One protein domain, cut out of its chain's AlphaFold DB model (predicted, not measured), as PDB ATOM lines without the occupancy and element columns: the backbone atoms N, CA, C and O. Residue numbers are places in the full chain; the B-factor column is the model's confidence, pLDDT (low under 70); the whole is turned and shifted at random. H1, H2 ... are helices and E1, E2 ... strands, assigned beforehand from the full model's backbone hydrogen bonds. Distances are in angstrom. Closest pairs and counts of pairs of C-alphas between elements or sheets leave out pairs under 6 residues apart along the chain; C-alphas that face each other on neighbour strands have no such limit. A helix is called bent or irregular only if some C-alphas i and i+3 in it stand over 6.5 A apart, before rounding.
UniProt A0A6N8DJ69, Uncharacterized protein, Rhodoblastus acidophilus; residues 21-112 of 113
ATOM      1  N   TRP A  21     -50.905 -15.559  65.468       93.19
ATOM      2  CA  TRP A  21     -49.669 -15.087  66.093       93.19
ATOM      3  C   TRP A  21     -48.925 -14.190  65.121       93.19
ATOM      4  O   TRP A  21     -48.723 -14.558  63.970       93.19
ATOM      5  N   ARG A  22     -48.495 -13.015  65.568       94.50
ATOM      6  CA  ARG A  22     -47.939 -11.974  64.699       94.50
ATOM      7  C   ARG A  22     -46.769 -11.278  65.360       94.50
ATOM      8  O   ARG A  22     -46.592 -11.346  66.570       94.50
ATOM      9  N   PHE A  23     -45.995 -10.582  64.544       95.88
ATOM     10  CA  PHE A  23     -45.030  -9.576  64.962       95.88
ATOM     11  C   PHE A  23     -45.103  -8.422  63.961       95.88
ATOM     12  O   PHE A  23     -45.629  -8.583  62.857       95.88
ATOM     13  N   CYS A  24     -44.560  -7.273  64.333       96.81
ATOM     14  CA  CYS A  24     -44.416  -6.135  63.444       96.81
ATOM     15  C   CYS A  24     -42.957  -5.702  63.379       96.81
ATOM     16  O   CYS A  24     -42.245  -5.711  64.385       96.81
ATOM     17  N   VAL A  25     -42.524  -5.279  62.197       97.38
ATOM     18  CA  VAL A  25     -41.217  -4.663  61.975       97.38
ATOM     19  C   VAL A  25     -41.410  -3.246  61.454       97.38
ATOM     20  O   VAL A  25     -42.072  -3.030  60.447       97.38
ATOM     21  N   GLY A  26     -40.859  -2.270  62.165       97.25
ATOM     22  CA  GLY A  26     -40.736  -0.885  61.733       97.25
ATOM     23  C   GLY A  26     -39.360  -0.645  61.130       97.25
ATOM     24  O   GLY A  26     -38.364  -1.088  61.696       97.25
ATOM     25  N   VAL A  27     -39.277   0.088  60.021       96.50
ATOM     26  CA  VAL A  27     -38.000   0.517  59.429       96.50
ATOM     27  C   VAL A  27     -38.000   2.011  59.120       96.50
ATOM     28  O   VAL A  27     -38.988   2.565  58.637       96.50
ATOM     29  N   ALA A  28     -36.868   2.662  59.373       95.00
ATOM     30  CA  ALA A  28     -36.569   4.027  58.955       95.00
ATOM     31  C   ALA A  28     -35.252   4.029  58.159       95.00
ATOM     32  O   ALA A  28     -34.177   4.174  58.752       95.00
ATOM     33  N   PRO A  29     -35.317   3.890  56.818       91.00
ATOM     34  CA  PRO A  29     -34.129   3.804  55.969       91.00
ATOM     35  C   PRO A  29     -33.190   5.005  56.111       91.00
ATOM     36  O   PRO A  29     -31.983   4.833  56.208       91.00
ATOM     37  N   ALA A  30     -33.740   6.220  56.219       91.06
ATOM     38  CA  ALA A  30     -32.946   7.447  56.324       91.06
ATOM     39  C   ALA A  30     -32.041   7.497  57.569       91.06
ATOM     40  O   ALA A  30     -30.997   8.141  57.537       91.06
ATOM     41  N   SER A  31     -32.430   6.829  58.659       92.00
ATOM     42  CA  SER A  31     -31.663   6.801  59.911       92.00
ATOM     43  C   SER A  31     -31.055   5.435  60.228       92.00
ATOM     44  O   SER A  31     -30.574   5.257  61.343       92.00
ATOM     45  N   HIS A  32     -31.131   4.469  59.301       94.12
ATOM     46  CA  HIS A  32     -30.689   3.087  59.520       94.12
ATOM     47  C   HIS A  32     -31.204   2.501  60.852       94.12
ATOM     48  O   HIS A  32     -30.486   1.828  61.588       94.12
ATOM     49  N   GLU A  33     -32.472   2.764  61.186       95.00
ATOM     50  CA  GLU A  33     -33.116   2.210  62.384       95.00
ATOM     51  C   GLU A  33     -34.191   1.202  61.989       95.00
ATOM     52  O   GLU A  33     -34.949   1.416  61.040       95.00
ATOM     53  N   SER A  34     -34.263   0.113  62.741       96.94
ATOM     54  CA  SER A  34     -35.369  -0.825  62.712       96.94
ATOM     55  C   SER A  34     -35.871  -1.109  64.122       96.94
ATOM     56  O   SER A  34     -35.120  -1.067  65.099       96.94
ATOM     57  N   VAL A  35     -37.156  -1.408  64.220       97.38
ATOM     58  CA  VAL A  35     -37.835  -1.778  65.455       97.38
ATOM     59  C   VAL A  35     -38.560  -3.082  65.199       97.38
ATOM     60  O   VAL A  35     -39.258  -3.201  64.200       97.38
ATOM     61  N   ILE A  36     -38.409  -4.060  66.078       97.38
ATOM     62  CA  ILE A  36     -39.101  -5.342  65.968       97.38
ATOM     63  C   ILE A  36     -39.922  -5.533  67.229       97.38
ATOM     64  O   ILE A  36     -39.378  -5.516  68.332       97.38
ATOM     65  N   SER A  37     -41.230  -5.695  67.065       97.12
ATOM     66  CA  SER A  37     -42.116  -5.990  68.180       97.12
ATOM     67  C   SER A  37     -41.890  -7.389  68.711       97.12
ATOM     68  O   SER A  37     -41.566  -8.301  67.947       97.12
ATOM     69  N   ASP A  38     -42.168  -7.579  69.995       95.88
ATOM     70  CA  ASP A  38     -42.468  -8.906  70.517       95.88
ATOM     71  C   ASP A  38     -43.642  -9.524  69.750       95.88
ATOM     72  O   ASP A  38     -44.451  -8.821  69.129       95.88
ATOM     73  N   ILE A  39     -43.724 -10.854  69.778       94.75
ATOM     74  CA  ILE A  39     -44.862 -11.559  69.196       94.75
ATOM     75  C   ILE A  39     -46.123 -11.324  70.033       94.75
ATOM     76  O   ILE A  39     -46.074 -11.301  71.262       94.75
ATOM     77  N   PHE A  40     -47.262 -11.187  69.370       94.56
ATOM     78  CA  PHE A  40     -48.571 -10.983  69.990       94.56
ATOM     79  C   PHE A  40     -49.645 -11.711  69.186       94.56
ATOM     80  O   PHE A  40     -49.392 -12.122  68.052       94.56
ATOM     81  N   THR A  41     -50.838 -11.881  69.753       93.62
ATOM     82  CA  THR A  41     -51.969 -12.416  68.992       93.62
ATOM     83  C   THR A  41     -52.897 -11.299  68.553       93.62
ATOM     84  O   THR A  41     -53.160 -10.362  69.305       93.62
ATOM     85  N   SER A  42     -53.358 -11.359  67.307       92.00
ATOM     86  CA  SER A  42     -54.306 -10.390  66.770       92.00
ATOM     87  C   SER A  42     -55.071 -10.977  65.598       92.00
ATOM     88  O   SER A  42     -54.513 -11.704  64.779       92.00
ATOM     89  N   GLY A  43     -56.347 -10.621  65.512       89.81
ATOM     90  CA  GLY A  43     -57.201 -10.885  64.361       89.81
ATOM     91  C   GLY A  43     -57.403  -9.645  63.482       89.81
ATOM     92  O   GLY A  43     -58.130  -9.694  62.493       89.81
ATOM     93  N   ALA A  44     -56.794  -8.512  63.844       91.00
ATOM     94  CA  ALA A  44     -56.966  -7.270  63.113       91.00
ATOM     95  C   ALA A  44     -56.249  -7.300  61.753       91.00
ATOM     96  O   ALA A  44     -55.240  -7.981  61.543       91.00
ATOM     97  N   GLU A  45     -56.767  -6.505  60.819       91.44
ATOM     98  CA  GLU A  45     -56.166  -6.338  59.498       91.44
ATOM     99  C   GLU A  45     -54.751  -5.728  59.591       91.44
ATOM    100  O   GLU A  45     -54.565  -4.766  60.346       91.44
ATOM    101  N   PRO A  46     -53.760  -6.212  58.803       92.62
ATOM    102  CA  PRO A  46     -52.380  -5.718  58.846       92.62
ATOM    103  C   PRO A  46     -52.284  -4.191  58.765       92.62
ATOM    104  O   PRO A  46     -51.658  -3.571  59.617       92.62
ATOM    105  N   ALA A  47     -52.997  -3.580  57.814       94.44
ATOM    106  CA  ALA A  47     -52.963  -2.136  57.600       94.44
ATOM    107  C   ALA A  47     -53.431  -1.338  58.831       94.44
ATOM    108  O   ALA A  47     -52.896  -0.268  59.119       94.44
ATOM    109  N   ARG A  48     -54.399  -1.869  59.596       94.50
ATOM    110  CA  ARG A  48     -54.864  -1.247  60.844       94.50
ATOM    111  C   ARG A  48     -53.778  -1.309  61.916       94.50
ATOM    112  O   ARG A  48     -53.519  -0.299  62.568       94.50
ATOM    113  N   LEU A  49     -53.131  -2.464  62.076       95.19
ATOM    114  CA  LEU A  49     -52.029  -2.646  63.025       95.19
ATOM    115  C   LEU A  49     -50.848  -1.723  62.692       95.19
ATOM    116  O   LEU A  49     -50.343  -1.017  63.564       95.19
ATOM    117  N   GLU A  50     -50.457  -1.683  61.420       96.94
ATOM    118  CA  GLU A  50     -49.351  -0.871  60.906       96.94
ATOM    119  C   GLU A  50     -49.605   0.623  61.115       96.94
ATOM    120  O   GLU A  50     -48.757   1.322  61.672       96.94
ATOM    121  N   GLN A  51     -50.798   1.107  60.750       96.81
ATOM    122  CA  GLN A  51     -51.174   2.509  60.927       96.81
ATOM    123  C   GLN A  51     -51.170   2.915  62.406       96.81
ATOM    124  O   GLN A  51     -50.667   3.988  62.752       96.81
ATOM    125  N   ARG A  52     -51.710   2.065  63.289       96.25
ATOM    126  CA  ARG A  52     -51.745   2.335  64.732       96.25
ATOM    127  C   ARG A  52     -50.351   2.365  65.341       96.25
ATOM    128  O   ARG A  52     -50.039   3.307  66.068       96.25
ATOM    129  N   LEU A  53     -49.506   1.388  65.019       96.19
ATOM    130  CA  LEU A  53     -48.121   1.355  65.489       96.19
ATOM    131  C   LEU A  53     -47.325   2.552  64.983       96.19
ATOM    132  O   LEU A  53     -46.636   3.192  65.771       96.19
ATOM    133  N   GLN A  54     -47.463   2.909  63.707       96.69
ATOM    134  CA  GLN A  54     -46.795   4.080  63.148       96.69
ATOM    135  C   GLN A  54     -47.226   5.373  63.852       96.69
ATOM    136  O   GLN A  54     -46.376   6.191  64.214       96.69
ATOM    137  N   ALA A  55     -48.531   5.559  64.076       96.69
ATOM    138  CA  ALA A  55     -49.058   6.728  64.776       96.69
ATOM    139  C   ALA A  55     -48.571   6.787  66.232       96.69
ATOM    140  O   ALA A  55     -48.079   7.826  66.679       96.69
ATOM    141  N   TRP A  56     -48.652   5.665  66.952       96.69
ATOM    142  CA  TRP A  56     -48.201   5.566  68.336       96.69
ATOM    143  C   TRP A  56     -46.697   5.825  68.459       96.69
ATOM    144  O   TRP A  56     -46.284   6.650  69.275       96.69
ATOM    145  N   TYR A  57     -45.882   5.187  67.615       95.44
ATOM    146  CA  TYR A  57     -44.427   5.311  67.662       95.44
ATOM    147  C   TYR A  57     -43.988   6.742  67.349       95.44
ATOM    148  O   TYR A  57     -43.139   7.299  68.046       95.44
ATOM    149  N   ARG A  58     -44.629   7.393  66.371       95.62
ATOM    150  CA  ARG A  58     -44.393   8.812  66.086       95.62
ATOM    151  C   ARG A  58     -44.720   9.699  67.283       95.62
ATOM    152  O   ARG A  58     -43.929  10.584  67.598       95.62
ATOM    153  N   ALA A  59     -45.846   9.461  67.952       96.06
ATOM    154  CA  ALA A  59     -46.268  10.256  69.102       96.06
ATOM    155  C   ALA A  59     -45.354  10.072  70.331       96.06
ATOM    156  O   ALA A  59     -45.075  11.045  71.022       96.06
ATOM    157  N   HIS A  60     -44.864   8.855  70.586       95.00
ATOM    158  CA  HIS A  60     -44.130   8.527  71.820       95.00
ATOM    159  C   HIS A  60     -42.609   8.575  71.670       95.00
ATOM    160  O   HIS A  60     -41.898   8.815  72.643       95.00
ATOM    161  N   ARG A  61     -42.088   8.327  70.465       93.06
ATOM    162  CA  ARG A  61     -40.644   8.292  70.189       93.06
ATOM    163  C   ARG A  61     -40.178   9.451  69.313       93.06
ATOM    164  O   ARG A  61     -38.979   9.600  69.114       93.06
ATOM    165  N   GLY A  62     -41.097  10.259  68.775       91.81
ATOM    166  CA  GLY A  62     -40.767  11.398  67.909       91.81
ATOM    167  C   GLY A  62     -40.163  10.998  66.559       91.81
ATOM    168  O   GLY A  62     -39.572  11.833  65.879       91.81
ATOM    169  N   ARG A  63     -40.286   9.724  66.164       90.56
ATOM    170  CA  ARG A  63     -39.679   9.161  64.949       90.56
ATOM    171  C   ARG A  63     -40.737   8.511  64.072       90.56
ATOM    172  O   ARG A  63     -41.671   7.891  64.571       90.56
ATOM    173  N   THR A  64     -40.565   8.622  62.761       93.12
ATOM    174  CA  THR A  64     -41.456   7.987  61.785       93.12
ATOM    175  C   THR A  64     -40.781   6.742  61.233       93.12
ATOM    176  O   THR A  64     -39.753   6.847  60.568       93.12
ATOM    177  N   LEU A  65     -41.368   5.578  61.501       95.00
ATOM    178  CA  LEU A  65     -40.990   4.308  60.888       95.00
ATOM    179  C   LEU A  65     -42.156   3.809  60.042       95.00
ATOM    180  O   LEU A  65     -43.318   4.030  60.385       95.00
ATOM    181  N   THR A  66     -41.838   3.105  58.964       96.25
ATOM    182  CA  THR A  66     -42.825   2.343  58.201       96.25
ATOM    183  C   THR A  66     -42.935   0.964  58.828       96.25
ATOM    184  O   THR A  66     -41.951   0.223  58.833       96.25
ATOM    185  N   PHE A  67     -44.105   0.637  59.373       96.88
ATOM    186  CA  PHE A  67     -44.371  -0.665  59.980       96.88
ATOM    187  C   PHE A  67     -44.928  -1.654  58.959       96.88
ATOM    188  O   PHE A  67     -45.698  -1.281  58.080       96.88
ATOM    189  N   GLN A  68     -44.538  -2.916  59.106       95.50
ATOM    190  CA  GLN A  68     -45.075  -4.065  58.388       95.50
ATOM    191  C   GLN A  68     -45.444  -5.130  59.419       95.50
ATOM    192  O   GLN A  68     -44.596  -5.543  60.212       95.50
ATOM    193  N   CYS A  69     -46.701  -5.563  59.416       94.50
ATOM    194  CA  CYS A  69     -47.253  -6.514  60.377       94.50
ATOM    195  C   CYS A  69     -47.770  -7.754  59.636       94.50
ATOM    196  O   CYS A  69     -48.989  -7.894  59.452       94.50
ATOM    197  N   PRO A  70     -46.879  -8.654  59.178       91.44
ATOM    198  CA  PRO A  70     -47.283  -9.828  58.416       91.44
ATOM    199  C   PRO A  70     -48.358 -10.634  59.153       91.44
ATOM    200  O   PRO A  70     -48.356 -10.741  60.385       91.44
ATOM    201  N   ARG A  71     -49.297 -11.193  58.382       85.62
ATOM    202  CA  ARG A  71     -50.191 -12.236  58.896       85.62
ATOM    203  C   ARG A  71     -49.332 -13.432  59.256       85.62
ATOM    204  O   ARG A  71     -48.516 -13.861  58.440       85.62
ATOM    205  N   GLY A  72     -49.477 -13.920  60.476       71.25
ATOM    206  CA  GLY A  72     -48.795 -15.131  60.893       71.25
ATOM    207  C   GLY A  72     -49.786 -16.269  61.049       71.25
ATOM    208  O   GLY A  72     -50.989 -16.065  61.163       71.25
ATOM    209  N   GLY A  73     -49.266 -17.486  60.979       78.88
ATOM    210  CA  GLY A  73     -50.031 -18.684  61.284       78.88
ATOM    211  C   GLY A  73     -49.882 -19.016  62.763       78.88
ATOM    212  O   GLY A  73     -50.315 -18.276  63.649       78.88
ATOM    213  N   ASP A  74     -49.222 -20.137  63.029       89.12
ATOM    214  CA  ASP A  74     -48.868 -20.525  64.384       89.12
ATOM    215  C   ASP A  74     -47.756 -19.644  64.990       89.12
ATOM    216  O   ASP A  74     -47.082 -18.842  64.332       89.12
ATOM    217  N   ARG A  75     -47.554 -19.823  66.297       91.75
ATOM    218  CA  ARG A  75     -46.549 -19.095  67.073       91.75
ATOM    219  C   ARG A  75     -45.127 -19.303  66.557       91.75
ATOM    220  O   ARG A  75     -44.320 -18.379  66.623       91.75
ATOM    221  N   LEU A  76     -44.803 -20.501  66.072       92.75
ATOM    222  CA  LEU A  76     -43.458 -20.833  65.609       92.75
ATOM    223  C   LEU A  76     -43.146 -20.105  64.298       92.75
ATOM    224  O   LEU A  76     -42.057 -19.557  64.150       92.75
ATOM    225  N   ALA A  77     -44.110 -20.023  63.383       91.12
ATOM    226  CA  ALA A  77     -44.002 -19.245  62.157       91.12
ATOM    227  C   ALA A  77     -43.774 -17.754  62.456       91.12
ATOM    228  O   ALA A  77     -42.894 -17.138  61.851       91.12
ATOM    229  N   ALA A  78     -44.497 -17.190  63.431       92.94
ATOM    230  CA  ALA A  78     -44.299 -15.806  63.863       92.94
ATOM    231  C   ALA A  78     -42.892 -15.573  64.447       92.94
ATOM    232  O   ALA A  78     -42.227 -14.609  64.072       92.94
ATOM    233  N   LEU A  79     -42.403 -16.478  65.303       94.06
ATOM    234  CA  LEU A  79     -41.049 -16.407  65.874       94.06
ATOM    235  C   LEU A  79     -39.953 -16.545  64.810       94.06
ATOM    236  O   LEU A  79     -38.960 -15.813  64.838       94.06
ATOM    237  N   ASN A  80     -40.130 -17.454  63.852       94.19
ATOM    238  CA  ASN A  80     -39.189 -17.636  62.752       94.19
ATOM    239  C   ASN A  80     -39.147 -16.394  61.855       94.19
ATOM    240  O   ASN A  80     -38.063 -15.928  61.512       94.19
ATOM    241  N   GLY A  81     -40.308 -15.816  61.533       93.75
ATOM    242  CA  GLY A  81     -40.400 -14.564  60.782       93.75
ATOM    243  C   GLY A  81     -39.742 -13.393  61.516       93.75
ATOM    244  O   GLY A  81     -38.959 -12.656  60.917       93.75
ATOM    245  N   GLN A  82     -39.985 -13.265  62.823       95.12
ATOM    246  CA  GLN A  82     -39.353 -12.252  63.672       95.12
ATOM    247  C   GLN A  82     -37.825 -12.405  63.675       95.12
ATOM    248  O   GLN A  82     -37.093 -11.431  63.488       95.12
ATOM    249  N   THR A  83     -37.335 -13.638  63.827       95.31
ATOM    250  CA  THR A  83     -35.901 -13.955  63.807       95.31
ATOM    251  C   THR A  83     -35.278 -13.635  62.449       95.31
ATOM    252  O   THR A  83     -34.199 -13.044  62.392       95.31
ATOM    253  N   ALA A  84     -35.966 -13.963  61.353       95.25
ATOM    254  CA  ALA A  84     -35.507 -13.659  60.002       95.25
ATOM    255  C   ALA A  84     -35.433 -12.141  59.759       95.25
ATOM    256  O   ALA A  84     -34.433 -11.652  59.236       95.25
ATOM    257  N   ALA A  85     -36.436 -11.378  60.208       94.75
ATOM    258  CA  ALA A  85     -36.432  -9.917  60.129       94.75
ATOM    259  C   ALA A  85     -35.282  -9.299  60.943       94.75
ATOM    260  O   ALA A  85     -34.599  -8.389  60.468       94.75
ATOM    261  N   LEU A  86     -35.018  -9.824  62.143       95.44
ATOM    262  CA  LEU A  86     -33.893  -9.410  62.986       95.44
ATOM    263  C   LEU A  86     -32.547  -9.654  62.285       95.44
ATOM    264  O   LEU A  86     -31.701  -8.760  62.243       95.44
ATOM    265  N   GLN A  87     -32.346 -10.844  61.718       96.25
ATOM    266  CA  GLN A  87     -31.122 -11.196  60.993       96.25
ATOM    267  C   GLN A  87     -30.939 -10.361  59.720       96.25
ATOM    268  O   GLN A  87     -29.831  -9.889  59.451       96.25
ATOM    269  N   TYR A  88     -32.018 -10.132  58.969       95.62
ATOM    270  CA  TYR A  88     -32.001  -9.302  57.769       95.62
ATOM    271  C   TYR A  88     -31.603  -7.860  58.098       95.62
ATOM    272  O   TYR A  88     -30.633  -7.349  57.541       95.62
ATOM    273  N   ASN A  89     -32.276  -7.226  59.063       94.56
ATOM    274  CA  ASN A  89     -31.988  -5.843  59.445       94.56
ATOM    275  C   ASN A  89     -30.552  -5.678  59.967       94.56
ATOM    276  O   ASN A  89     -29.875  -4.722  59.592       94.56
ATOM    277  N   ARG A  90     -30.043  -6.642  60.749       95.06
ATOM    278  CA  ARG A  90     -28.633  -6.650  61.182       95.06
ATOM    279  C   ARG A  90     -27.665  -6.746  60.007       95.06
ATOM    280  O   ARG A  90     -26.708  -5.982  59.955       95.06
ATOM    281  N   THR A  91     -27.921  -7.648  59.061       96.44
ATOM    282  CA  THR A  91     -27.093  -7.808  57.850       96.44
ATOM    283  C   THR A  91     -27.074  -6.533  57.008       96.44
ATOM    284  O   THR A  91     -26.037  -6.156  56.474       96.44
ATOM    285  N   MET A  92     -28.204  -5.830  56.943       94.88
ATOM    286  CA  MET A  92     -28.343  -4.556  56.236       94.88
ATOM    287  C   MET A  92     -27.761  -3.354  57.006       94.88
ATOM    288  O   MET A  92     -27.832  -2.225  56.524       94.88
ATOM    289  N   GLY A  93     -27.189  -3.569  58.196       95.00
ATOM    290  CA  GLY A  93     -26.555  -2.524  59.000       95.00
ATOM    291  C   GLY A  93     -27.533  -1.611  59.742       95.00
ATOM    292  O   GLY A  93     -27.160  -0.497  60.107       95.00
ATOM    293  N   TYR A  94     -28.776  -2.047  59.957       95.38
ATOM    294  CA  TYR A  94     -29.731  -1.309  60.780       95.38
ATOM    295  C   TYR A  94     -29.437  -1.509  62.269       95.38
ATOM    296  O   TYR A  94     -29.162  -2.622  62.728       95.38
ATOM    297  N   ALA A  95     -29.593  -0.443  63.053       94.94
ATOM    298  CA  ALA A  95     -29.767  -0.558  64.494       94.94
ATOM    299  C   ALA A  95     -31.116  -1.240  64.765       94.94
ATOM    300  O   ALA A  95     -32.156  -0.741  64.331       94.94
ATOM    301  N   VAL A  96     -31.105  -2.393  65.435       94.62
ATOM    302  CA  VAL A  96     -32.318  -3.184  65.692       94.62
ATOM    303  C   VAL A  96     -32.739  -3.038  67.147       94.62
ATOM    304  O   VAL A  96     -32.074  -3.563  68.039       94.62
ATOM    305  N   ASN A  97     -33.854  -2.346  67.367       95.44
ATOM    306  CA  ASN A  97     -34.449  -2.121  68.680       95.44
ATOM    307  C   ASN A  97     -35.649  -3.052  68.898       95.44
ATOM    308  O   ASN A  97     -36.416  -3.317  67.973       95.44
ATOM    309  N   GLY A  98     -35.829  -3.541  70.123       94.94
ATOM    310  CA  GLY A  98     -37.029  -4.287  70.502       94.94
ATOM    311  C   GLY A  98     -38.179  -3.343  70.853       94.94
ATOM    312  O   GLY A  98     -37.951  -2.310  71.481       94.94
ATOM    313  N   LEU A  99     -39.402  -3.708  70.478       96.19
ATOM    314  CA  LEU A  99     -40.632  -3.091  70.970       96.19
ATOM    315  C   LEU A  99     -41.353  -4.108  71.871       96.19
ATOM    316  O   LEU A  99     -42.011  -5.017  71.353       96.19
ATOM    317  N   PRO A 100     -41.189  -4.004  73.200       95.94
ATOM    318  CA  PRO A 100     -41.626  -5.038  74.128       95.94
ATOM    319  C   PRO A 100     -43.155  -5.146  74.199       95.94
ATOM    320  O   PRO A 100     -43.869  -4.176  73.929       95.94
ATOM    321  N   SER A 101     -43.679  -6.311  74.597       93.56
ATOM    322  CA  SER A 101     -45.125  -6.600  74.584       93.56
ATOM    323  C   SER A 101     -45.989  -5.547  75.289       93.56
ATOM    324  O   SER A 101     -47.084  -5.250  74.824       93.56
ATOM    325  N   ASN A 102     -45.521  -4.935  76.380       95.19
ATOM    326  CA  ASN A 102     -46.253  -3.867  77.074       95.19
ATOM    327  C   ASN A 102     -46.439  -2.612  76.201       95.19
ATOM    328  O   ASN A 102     -47.501  -1.989  76.230       95.19
ATOM    329  N   GLU A 103     -45.436  -2.247  75.401       95.69
ATOM    330  CA  GLU A 103     -45.532  -1.137  74.450       95.69
ATOM    331  C   GLU A 103     -46.418  -1.509  73.259       95.69
ATOM    332  O   GLU A 103     -47.227  -0.693  72.821       95.69
ATOM    333  N   VAL A 104     -46.346  -2.760  72.794       95.12
ATOM    334  CA  VAL A 104     -47.237  -3.290  71.750       95.12
ATOM    335  C   VAL A 104     -48.699  -3.219  72.190       95.12
ATOM    336  O   VAL A 104     -49.527  -2.677  71.463       95.12
ATOM    337  N   ILE A 105     -49.011  -3.692  73.400       95.12
ATOM    338  CA  ILE A 105     -50.355  -3.621  73.992       95.12
ATOM    339  C   ILE A 105     -50.799  -2.164  74.135       95.12
ATOM    340  O   ILE A 105     -51.934  -1.831  73.815       95.12
ATOM    341  N   THR A 106     -49.907  -1.267  74.554       95.69
ATOM    342  CA  THR A 106     -50.234   0.164  74.671       95.69
ATOM    343  C   THR A 106     -50.547   0.789  73.305       95.69
ATOM    344  O   THR A 106     -51.470   1.592  73.185       95.69
ATOM    345  N   ALA A 107     -49.811   0.413  72.257       94.00
ATOM    346  CA  ALA A 107     -50.003   0.934  70.905       94.00
ATOM    347  C   ALA A 107     -51.274   0.389  70.230       94.00
ATOM    348  O   ALA A 107     -52.045   1.128  69.604       94.00
ATOM    349  N   LEU A 108     -51.495  -0.918  70.355       94.06
ATOM    350  CA  LEU A 108     -52.522  -1.659  69.626       94.06
ATOM    351  C   LEU A 108     -53.804  -1.893  70.440       94.06
ATOM    352  O   LEU A 108     -54.851  -2.152  69.853       94.06
ATOM    353  N   GLY A 109     -53.786  -1.712  71.760       92.44
ATOM    354  CA  GLY A 109     -54.959  -1.792  72.634       92.44
ATOM    355  C   GLY A 109     -55.802  -3.044  72.387       92.44
ATOM    356  O   GLY A 109     -55.288  -4.156  72.408       92.44
ATOM    357  N   GLU A 110     -57.086  -2.839  72.089       88.00
ATOM    358  CA  GLU A 110     -58.079  -3.897  71.831       88.00
ATOM    359  C   GLU A 110     -57.773  -4.789  70.615       88.00
ATOM    360  O   GLU A 110     -58.434  -5.806  70.423       88.00
ATOM    361  N   ASP A 111     -56.791  -4.425  69.785       87.19
ATOM    362  CA  ASP A 111     -56.372  -5.259  68.658       87.19
ATOM    363  C   ASP A 111     -55.412  -6.388  69.094       87.19
ATOM    364  O   ASP A 111     -55.020  -7.191  68.247       87.19
ATOM    365  N   VAL A 112     -55.021  -6.465  70.374       86.00
ATOM    366  CA  VAL A 112     -54.155  -7.513  70.945       86.00
ATOM    367  C   VAL A 112     -54.942  -8.379  71.928       86.00
ATOM    368  O   VAL A 112     -55.699  -7.845  72.740       86.00
TER     369      VAL A 112
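This is residues 21 to 112 of the 113 residues of an uncharacterized protein of Rhodoblastus acidophilus (UniProt A0A6N8DJ69). What shape is this? A twisted four-stranded sheet lies between two helices, H2 covering one face and H1 the other, making three layers; H3 packs on H1. What builds it? The printed part has 92 residues, with named elements in the order E1 E2 E3 H1 E4 H2 E5 H3, a mixed class of helices and strands; the mixed sheet runs E4 E1 E2 E5. How large is it? It is compact, with a radius of gyration of the C-alphas of 12.1 A and spans of 31 by 29 by 21 A.

Where are the strands? E4 is residues 66 to 68, E1 25 to 28, E2 33 to 37, E5 95 to 99 and E3 40 to 42; E1 begins at C-alpha 25 (-41.217, -4.663, 61.975). Where are the helices? H2 is residues 75 to 91, 24.3 A long, H1 46 to 61, 21.5 A, and H3 101 to 111, 12.8 A, ending at C-alpha 111 (-56.372, -5.259, 68.658).

How do the strands pair? E1 and E2 form an antiparallel hairpin, with N 26 and O 35 at 2.8 A. E4 and E1 are antiparallel, N 25 and O 68 at 2.9 A; E2 and E5 are parallel, N 34 and O 95 at 2.8 A. Where are the helices? H2 runs along E2, at 11 degrees on the local plane, with closest C-alphas Ser 34 and Asn 89 6.9 A apart; E4, H2, E5 form a split strand-helix-strand unit, two same-way strands with E1 and E2 between them, its crossover right-handed. On the opposite face H1 runs slantwise to E4, at 40 degrees on the local plane, and touches H3, the closest C-alphas, Trp 56 and Ala 107, 5.6 A apart. Are the helix backbones complete? Every O i to N i+4 pair is within hydrogen-bond range in H1 and H2, but 5 of 7 in irregular H3, where C-alphas 107 and 110 are 9.5 A apart.

How far does it reach? The two farthest C-alphas, Thr 91 and Glu 110, are 34.2 A apart. Is anything missing or uncertain? The printed part has no cut, no link is long, and no printed residue is under 70 in pLDDT.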